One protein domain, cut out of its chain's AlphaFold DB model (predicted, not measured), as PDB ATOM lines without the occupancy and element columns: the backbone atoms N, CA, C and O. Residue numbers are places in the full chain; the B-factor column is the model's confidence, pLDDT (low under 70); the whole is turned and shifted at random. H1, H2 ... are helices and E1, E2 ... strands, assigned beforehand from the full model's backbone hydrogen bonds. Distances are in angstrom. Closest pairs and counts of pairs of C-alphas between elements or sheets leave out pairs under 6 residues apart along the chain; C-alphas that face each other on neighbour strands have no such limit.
ATOM      1  N   LEU A 270     -14.126   6.570 -46.252       89.81
ATOM      2  CA  LEU A 270     -13.165   6.455 -47.335       89.81
ATOM      3  C   LEU A 270     -11.751   6.715 -46.829       89.81
ATOM      4  O   LEU A 270     -11.499   7.671 -46.080       89.81
ATOM      5  N   THR A 271     -10.808   5.926 -47.331       87.81
ATOM      6  CA  THR A 271      -9.387   6.256 -47.236       87.81
ATOM      7  C   THR A 271      -9.078   7.515 -48.053       87.81
ATOM      8  O   THR A 271      -9.819   7.924 -48.951       87.81
ATOM      9  N   ARG A 272      -7.937   8.154 -47.768       86.19
ATOM     10  CA  ARG A 272      -7.508   9.363 -48.491       86.19
ATOM     11  C   ARG A 272      -7.358   9.121 -49.996       86.19
ATOM     12  O   ARG A 272      -7.674  10.016 -50.778       86.19
ATOM     13  N   SER A 273      -6.863   7.949 -50.385       88.00
ATOM     14  CA  SER A 273      -6.655   7.582 -51.788       88.00
ATOM     15  C   SER A 273      -7.985   7.405 -52.519       88.00
ATOM     16  O   SER A 273      -8.155   7.966 -53.597       88.00
ATOM     17  N   GLU A 274      -8.960   6.737 -51.899       90.00
ATOM     18  CA  GLU A 274     -10.305   6.560 -52.466       90.00
ATOM     19  C   GLU A 274     -11.053   7.892 -52.580       90.00
ATOM     20  O   GLU A 274     -11.654   8.194 -53.610       90.00
ATOM     21  N   ALA A 275     -10.971   8.737 -51.547       90.44
ATOM     22  CA  ALA A 275     -11.546  10.077 -51.588       90.44
ATOM     23  C   ALA A 275     -10.910  10.931 -52.701       90.44
ATOM     24  O   ALA A 275     -11.606  11.685 -53.380       90.44
ATOM     25  N   LEU A 276      -9.597  10.800 -52.920       90.75
ATOM     26  CA  LEU A 276      -8.904  11.502 -53.998       90.75
ATOM     27  C   LEU A 276      -9.344  11.017 -55.380       90.75
ATOM     28  O   LEU A 276      -9.590  11.853 -56.246       90.75
ATOM     29  N   GLU A 277      -9.482   9.708 -55.577       90.38
ATOM     30  CA  GLU A 277      -9.941   9.128 -56.841       90.38
ATOM     31  C   GLU A 277     -11.363   9.595 -57.188       90.38
ATOM     32  O   GLU A 277     -11.616  10.068 -58.301       90.38
ATOM     33  N   ILE A 278     -12.273   9.570 -56.208       88.44
ATOM     34  CA  ILE A 278     -13.633  10.096 -56.369       88.44
ATOM     35  C   ILE A 278     -13.576  11.583 -56.720       88.44
ATOM     36  O   ILE A 278     -14.178  12.002 -57.708       88.44
ATOM     37  N   ALA A 279     -12.805  12.383 -55.985       89.56
ATOM     38  CA  ALA A 279     -12.743  13.816 -56.237       89.56
ATOM     39  C   ALA A 279     -12.155  14.162 -57.614       89.56
ATOM     40  O   ALA A 279     -12.647  15.072 -58.282       89.56
ATOM     41  N   GLN A 280     -11.138  13.424 -58.063       90.12
ATOM     42  CA  GLN A 280     -10.521  13.605 -59.378       90.12
ATOM     43  C   GLN A 280     -11.453  13.212 -60.525       90.12
ATOM     44  O   GLN A 280     -11.359  13.808 -61.599       90.12
ATOM     45  N   SER A 281     -12.392  12.289 -60.293       88.69
ATOM     46  CA  SER A 281     -13.429  11.953 -61.277       88.69
ATOM     47  C   SER A 281     -14.383  13.122 -61.571       88.69
ATOM     48  O   SER A 281     -14.899  13.223 -62.682       88.69
ATOM     49  N   PHE A 282     -14.568  14.039 -60.609       85.75
ATOM     50  CA  PHE A 282     -15.394  15.243 -60.762       85.75
ATOM     51  C   PHE A 282     -14.576  16.491 -61.109       85.75
ATOM     52  O   PHE A 282     -15.045  17.354 -61.849       85.75
ATOM     53  N   ASN A 283     -13.354  16.606 -60.588       85.88
ATOM     54  CA  ASN A 283     -12.456  17.718 -60.875       85.88
ATOM     55  C   ASN A 283     -10.982  17.259 -60.856       85.88
ATOM     56  O   ASN A 283     -10.379  17.167 -59.781       85.88
ATOM     57  N   PRO A 284     -10.349  17.065 -62.029       84.88
ATOM     58  CA  PRO A 284      -8.972  16.572 -62.139       84.88
ATOM     59  C   PRO A 284      -7.912  17.462 -61.474       84.88
ATOM     60  O   PRO A 284      -6.799  17.013 -61.220       84.88
ATOM     61  N   LYS A 285      -8.229  18.735 -61.191       85.06
ATOM     62  CA  LYS A 285      -7.310  19.678 -60.529       85.06
ATOM     63  C   LYS A 285      -7.265  19.500 -59.009       85.06
ATOM     64  O   LYS A 285      -6.489  20.179 -58.334       85.06
ATOM     65  N   VAL A 286      -8.108  18.634 -58.446       86.50
ATOM     66  CA  VAL A 286      -8.119  18.360 -57.010       86.50
ATOM     67  C   VAL A 286      -6.914  17.503 -56.642       86.50
ATOM     68  O   VAL A 286      -6.729  16.390 -57.133       86.50
ATOM     69  N   ILE A 287      -6.099  18.030 -55.733       87.75
ATOM     70  CA  ILE A 287      -4.988  17.312 -55.111       87.75
ATOM     71  C   ILE A 287      -5.339  16.948 -53.669       87.75
ATOM     72  O   ILE A 287      -6.127  17.630 -53.010       87.75
ATOM     73  N   GLY A 288      -4.697  15.909 -53.134       83.81
ATOM     74  CA  GLY A 288      -5.001  15.390 -51.796       83.81
ATOM     75  C   GLY A 288      -4.737  16.359 -50.637       83.81
ATOM     76  O   GLY A 288      -5.105  16.049 -49.508       83.81
ATOM     77  N   GLN A 289      -4.068  17.494 -50.866       85.94
ATOM     78  CA  GLN A 289      -3.932  18.562 -49.870       85.94
ATOM     79  C   GLN A 289      -5.205  19.423 -49.801       85.94
ATOM     80  O   GLN A 289      -5.703  19.676 -48.709       85.94
ATOM     81  N   ASN A 290      -5.797  19.753 -50.954       89.44
ATOM     82  CA  ASN A 290      -7.035  20.533 -51.038       89.44
ATOM     83  C   ASN A 290      -8.187  19.828 -50.312       89.44
ATOM     84  O   ASN A 290      -8.909  20.461 -49.550       89.44
ATOM     85  N   LEU A 291      -8.314  18.506 -50.492       90.62
ATOM     86  CA  LEU A 291      -9.343  17.704 -49.819       90.62
ATOM     87  C   LEU A 291      -9.236  17.760 -48.297       90.62
ATOM     88  O   LEU A 291     -10.251  17.873 -47.610       90.62
ATOM     89  N   TYR A 292      -8.013  17.693 -47.773       92.25
ATOM     90  CA  TYR A 292      -7.768  17.774 -46.340       92.25
ATOM     91  C   TYR A 292      -8.069  19.170 -45.800       92.25
ATOM     92  O   TYR A 292      -8.722  19.300 -44.768       92.25
ATOM     93  N   ASP A 293      -7.647  20.214 -46.511       92.75
ATOM     94  CA  ASP A 293      -7.875  21.594 -46.088       92.75
ATOM     95  C   ASP A 293      -9.367  21.951 -46.114       92.75
ATOM     96  O   ASP A 293      -9.863  22.580 -45.178       92.75
ATOM     97  N   TRP A 294     -10.114  21.481 -47.119       94.25
ATOM     98  CA  TRP A 294     -11.570  21.634 -47.165       94.25
ATOM     99  C   TRP A 294     -12.260  20.834 -46.059       94.25
ATOM    100  O   TRP A 294     -13.123  21.376 -45.375       94.25
ATOM    101  N   ALA A 295     -11.857  19.587 -45.803       93.94
ATOM    102  CA  ALA A 295     -12.464  18.787 -44.736       93.94
ATOM    103  C   ALA A 295     -12.181  19.367 -43.347       93.94
ATOM    104  O   ALA A 295     -13.079  19.490 -42.515       93.94
ATOM    105  N   LYS A 296     -10.952  19.835 -43.122       94.38
ATOM    106  CA  LYS A 296     -10.573  20.535 -41.898       94.38
ATOM    107  C   LYS A 296     -11.363  21.827 -41.725       94.38
ATOM    108  O   LYS A 296     -11.876  22.071 -40.633       94.38
ATOM    109  N   ALA A 297     -11.485  22.646 -42.768       91.81
ATOM    110  CA  ALA A 297     -12.260  23.881 -42.705       91.81
ATOM    111  C   ALA A 297     -13.747  23.604 -42.430       91.81
ATOM    112  O   ALA A 297     -14.335  24.242 -41.562       91.81
ATOM    113  N   ALA A 298     -14.328  22.594 -43.077       92.94
ATOM    114  CA  ALA A 298     -15.719  22.206 -42.880       92.94
ATOM    115  C   ALA A 298     -16.033  21.738 -41.446       92.94
ATOM    116  O   ALA A 298     -17.148  21.951 -40.967       92.94
ATOM    117  N   LEU A 299     -15.063  21.115 -40.766       91.75
ATOM    118  CA  LEU A 299     -15.233  20.563 -39.419       91.75
ATOM    119  C   LEU A 299     -14.782  21.505 -38.294       91.75
ATOM    120  O   LEU A 299     -15.319  21.432 -37.192       91.75
ATOM    121  N   THR A 300     -13.790  22.367 -38.541       91.56
ATOM    122  CA  THR A 300     -13.087  23.108 -37.471       91.56
ATOM    123  C   THR A 300     -13.037  24.625 -37.657       91.56
ATOM    124  O   THR A 300     -12.552  25.320 -36.761       91.56
ATOM    125  N   ALA A 301     -13.517  25.179 -38.781       91.56
ATOM    126  CA  ALA A 301     -13.536  26.632 -38.963       91.56
ATOM    127  C   ALA A 301     -14.436  27.316 -37.920       91.56
ATOM    128  O   ALA A 301     -15.453  26.770 -37.497       91.56
ATOM    129  N   LYS A 302     -14.062  28.530 -37.503       87.75
ATOM    130  CA  LYS A 302     -14.826  29.300 -36.507       87.75
ATOM    131  C   LYS A 302     -16.056  29.988 -37.097       87.75
ATOM    132  O   LYS A 302     -17.035  30.147 -36.380       87.75
ATOM    133  N   SER A 303     -16.005  30.404 -38.366       93.75
ATOM    134  CA  SER A 303     -17.151  31.024 -39.034       93.75
ATOM    135  C   SER A 303     -17.992  29.982 -39.759       93.75
ATOM    136  O   SER A 303     -17.465  29.071 -40.404       93.75
ATOM    137  N   GLU A 304     -19.311  30.135 -39.666       90.06
ATOM    138  CA  GLU A 304     -20.251  29.214 -40.304       90.06
ATOM    139  C   GLU A 304     -20.195  29.326 -41.833       90.06
ATOM    140  O   GLU A 304     -20.238  28.313 -42.523       90.06
ATOM    141  N   GLU A 305     -19.939  30.525 -42.362       88.38
ATOM    142  CA  GLU A 305     -19.700  30.765 -43.792       88.38
ATOM    143  C   GLU A 305     -18.509  29.962 -44.331       88.38
ATOM    144  O   GLU A 305     -18.586  29.361 -45.402       88.38
ATOM    145  N   SER A 306     -17.404  29.892 -43.578       86.00
ATOM    146  CA  SER A 306     -16.235  29.104 -43.989       86.00
ATOM    147  C   SER A 306     -16.495  27.604 -43.906       86.00
ATOM    148  O   SER A 306     -16.027  26.864 -44.775       86.00
ATOM    149  N   LYS A 307     -17.259  27.141 -42.905       90.88
ATOM    150  CA  LYS A 307     -17.671  25.732 -42.838       90.88
ATOM    151  C   LYS A 307     -18.559  25.371 -44.020       90.88
ATOM    152  O   LYS A 307     -18.326  24.348 -44.659       90.88
ATOM    153  N   GLN A 308     -19.544  26.213 -44.318       91.62
ATOM    154  CA  GLN A 308     -20.503  25.992 -45.390       91.62
ATOM    155  C   GLN A 308     -19.823  26.019 -46.762       91.62
ATOM    156  O   GLN A 308     -19.951  25.060 -47.517       91.62
ATOM    157  N   SER A 309     -18.974  27.017 -47.032       91.50
ATOM    158  CA  SER A 309     -18.188  27.084 -48.271       91.50
ATOM    159  C   SER A 309     -17.295  25.852 -48.468       91.50
ATOM    160  O   SER A 309     -17.145  25.342 -49.579       91.50
ATOM    161  N   ALA A 310     -16.695  25.334 -47.393       91.31
ATOM    162  CA  ALA A 310     -15.866  24.135 -47.462       91.31
ATOM    163  C   ALA A 310     -16.689  22.848 -47.662       91.31
ATOM    164  O   ALA A 310     -16.268  21.971 -48.419       91.31
ATOM    165  N   LYS A 311     -17.873  22.749 -47.042       92.00
ATOM    166  CA  LYS A 311     -18.831  21.656 -47.281       92.00
ATOM    167  C   LYS A 311     -19.324  21.652 -48.725       92.00
ATOM    168  O   LYS A 311     -19.363  20.590 -49.329       92.00
ATOM    169  N   GLU A 312     -19.623  22.815 -49.296       92.44
ATOM    170  CA  GLU A 312     -20.051  22.949 -50.694       92.44
ATOM    171  C   GLU A 312     -18.957  22.521 -51.674       92.44
ATOM    172  O   GLU A 312     -19.229  21.789 -52.623       92.44
ATOM    173  N   LYS A 313     -17.697  22.897 -51.413       92.00
ATOM    174  CA  LYS A 313     -16.551  22.449 -52.223       92.00
ATOM    175  C   LYS A 313     -16.366  20.933 -52.190       92.00
ATOM    176  O   LYS A 313     -16.045  20.348 -53.220       92.00
ATOM    177  N   LEU A 314     -16.570  20.299 -51.033       92.06
ATOM    178  CA  LEU A 314     -16.515  18.838 -50.904       92.06
ATOM    179  C   LEU A 314     -17.724  18.162 -51.561       92.06
ATOM    180  O   LEU A 314     -17.555  17.183 -52.286       92.06
ATOM    181  N   ALA A 315     -18.922  18.718 -51.393       91.81
ATOM    182  CA  ALA A 315     -20.136  18.182 -51.994       91.81
ATOM    183  C   ALA A 315     -20.115  18.272 -53.526       91.81
ATOM    184  O   ALA A 315     -20.572  17.349 -54.197       91.81
ATOM    185  N   ALA A 316     -19.500  19.316 -54.089       89.88
ATOM    186  CA  ALA A 316     -19.277  19.441 -55.530       89.88
ATOM    187  C   ALA A 316     -18.387  18.321 -56.103       89.88
ATOM    188  O   ALA A 316     -18.492  18.000 -57.284       89.88
ATOM    189  N   VAL A 317     -17.534  17.710 -55.274       90.88
ATOM    190  CA  VAL A 317     -16.677  16.575 -55.655       90.88
ATOM    191  C   VAL A 317     -17.179  15.237 -55.097       90.88
ATOM    192  O   VAL A 317     -16.433  14.263 -55.076       90.88
ATOM    193  N   GLY A 318     -18.440  15.180 -54.652       91.38
ATOM    194  CA  GLY A 318     -19.088  13.949 -54.191       91.38
ATOM    195  C   GLY A 318     -18.621  13.456 -52.820       91.38
ATOM    196  O   GLY A 318     -18.711  12.263 -52.537       91.38
ATOM    197  N   LEU A 319     -18.110  14.346 -51.965       93.06
ATOM    198  CA  LEU A 319     -17.581  13.995 -50.646       93.06
ATOM    199  C   LEU A 319     -18.250  14.792 -49.522       93.06
ATOM    200  O   LEU A 319     -18.565  15.970 -49.669       93.06
ATOM    201  N   ALA A 320     -18.408  14.160 -48.364       93.56
ATOM    202  CA  ALA A 320     -18.772  14.819 -47.114       93.56
ATOM    203  C   ALA A 320     -17.665  14.611 -46.070       93.56
ATOM    204  O   ALA A 320     -17.156  13.496 -45.942       93.56
ATOM    205  N   PRO A 321     -17.277  15.650 -45.317       93.94
ATOM    206  CA  PRO A 321     -16.272  15.518 -44.272       93.94
ATOM    207  C   PRO A 321     -16.876  14.869 -43.022       93.94
ATOM    208  O   PRO A 321     -17.989  15.198 -42.615       93.94
ATOM    209  N   THR A 322     -16.119  13.981 -42.386       93.56
ATOM    210  CA  THR A 322     -16.481  13.333 -41.120       93.56
ATOM    211  C   THR A 322     -15.242  13.143 -40.245       93.56
ATOM    212  O   THR A 322     -14.115  13.390 -40.680       93.56
ATOM    213  N   TYR A 323     -15.446  12.687 -39.014       89.12
ATOM    214  CA  TYR A 323     -14.386  12.086 -38.214       89.12
ATOM    215  C   TYR A 323     -14.429  10.563 -38.349       89.12
ATOM    216  O   TYR A 323     -15.507   9.976 -38.464       89.12
ATOM    217  N   SER A 324     -13.253   9.940 -38.366       86.69
ATOM    218  CA  SER A 324     -13.095   8.501 -38.176       86.69
ATOM    219  C   SER A 324     -13.387   8.114 -36.725       86.69
ATOM    220  O   SER A 324     -13.447   8.970 -35.837       86.69
ATOM    221  N   ASN A 325     -13.499   6.811 -36.464       80.88
ATOM    222  CA  ASN A 325     -13.619   6.282 -35.102       80.88
ATOM    223  C   ASN A 325     -12.403   6.638 -34.222       80.88
ATOM    224  O   ASN A 325     -12.513   6.670 -33.002       80.88
ATOM    225  N   GLU A 326     -11.264   6.962 -34.838       81.56
ATOM    226  CA  GLU A 326     -10.028   7.394 -34.173       81.56
ATOM    227  C   GLU A 326      -9.959   8.922 -33.975       81.56
ATOM    228  O   GLU A 326      -8.948   9.458 -33.524       81.56
ATOM    229  N   GLY A 327     -11.014   9.661 -34.343       81.50
ATOM    230  CA  GLY A 327     -11.064  11.122 -34.236       81.50
ATOM    231  C   GLY A 327     -10.224  11.862 -35.284       81.50
ATOM    232  O   GLY A 327     -10.002  13.069 -35.162       81.50
ATOM    233  N   THR A 328      -9.755  11.169 -36.322       87.38
ATOM    234  CA  THR A 328      -9.023  11.769 -37.448       87.38
ATOM    235  C   THR A 328      -9.985  12.236 -38.543       87.38
ATOM    236  O   THR A 328     -11.101  11.737 -38.661       87.38
ATOM    237  N   ILE A 329      -9.590  13.240 -39.332       89.75
ATOM    238  CA  ILE A 329     -10.420  13.756 -40.434       89.75
ATOM    239  C   ILE A 329     -10.529  12.686 -41.522       89.75
ATOM    240  O   ILE A 329      -9.508  12.198 -42.005       89.75
ATOM    241  N   ALA A 330     -11.756  12.377 -41.936       92.12
ATOM    242  CA  ALA A 330     -12.055  11.402 -42.975       92.12
ATOM    243  C   ALA A 330     -13.199  11.871 -43.893       92.12
ATOM    244  O   ALA A 330     -13.748  12.966 -43.717       92.12
ATOM    245  N   TRP A 331     -13.555  11.053 -44.890       94.56
ATOM    246  CA  TRP A 331     -14.554  11.397 -45.908       94.56
ATOM    247  C   TRP A 331     -15.602  10.303 -46.080       94.56
ATOM    248  O   TRP A 331     -15.323   9.122 -45.904       94.56
ATOM    249  N   LEU A 332     -16.805  10.709 -46.471       92.75
ATOM    250  CA  LEU A 332     -17.886   9.833 -46.908       92.75
ATOM    251  C   LEU A 332     -18.227  10.151 -48.360       92.75
ATOM    252  O   LEU A 332     -18.277  11.325 -48.733       92.75
ATOM    253  N   ALA A 333     -18.510   9.124 -49.157       90.31
ATOM    254  CA  ALA A 333     -19.064   9.318 -50.491       90.31
ATOM    255  C   ALA A 333     -20.505   9.838 -50.383       90.31
ATOM    256  O   ALA A 333     -21.341   9.245 -49.699       90.31
ATOM    257  N   ILE A 334     -20.808  10.926 -51.087       87.88
ATOM    258  CA  ILE A 334     -22.168  11.451 -51.232       87.88
ATOM    259  C   ILE A 334     -22.492  11.691 -52.703       87.88
ATOM    260  O   ILE A 334     -21.603  11.823 -53.544       87.88
TER     261      ILE A 334
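This is residues 270 to 334 of the 346 residues of an uncharacterized protein of Pseudanabaena biceps (UniProt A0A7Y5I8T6). A helical hairpin, H2 and H3, packs on a small two-stranded hairpin, E1 and E2, while H1 stands across the first end of H2. The printed part has 65 residues, with three named helices followed by two antiparallel strands, class mixed. It is compact, radius of gyration of the C-alphas 10.8 A, spanning 30 by 26 by 20 A.

H1 is residues 272 to 282, from C-alpha 272 at (-7.508, 9.363, -48.491). H2 is 288 to 300, 18.2 A long; H3 is 304 to 315, 16.1 A. E1 is 319 to 323; E2 is 329 to 333, ending at C-alpha 333 (-19.064, 9.318, -50.491).

H1 and H2 touch, about perpendicular at 79 degrees, through residues 288 to 291 of H2 alone; the closest C-alphas are Leu 276 and Gly 288, 5.9 A. H2 and H3 touch, Ala 298 and Lys 307 having the closest C-alphas, 4.0 A, at a steep tilt of 39 degrees, opposite ways. The closest C-alphas of H2 and E1 are Ala 295 and Pro 321, 5.0 A. Across E1 and E2, N 320 and O 332 are 2.9 A apart, within hydrogen-bond range. Every O i to N i+4 pair is within range in H3, 6 of 7 in H1, 8 of 9 in H2.

The printed part has no cut, its links are tight, and no printed residue is under pLDDT 70.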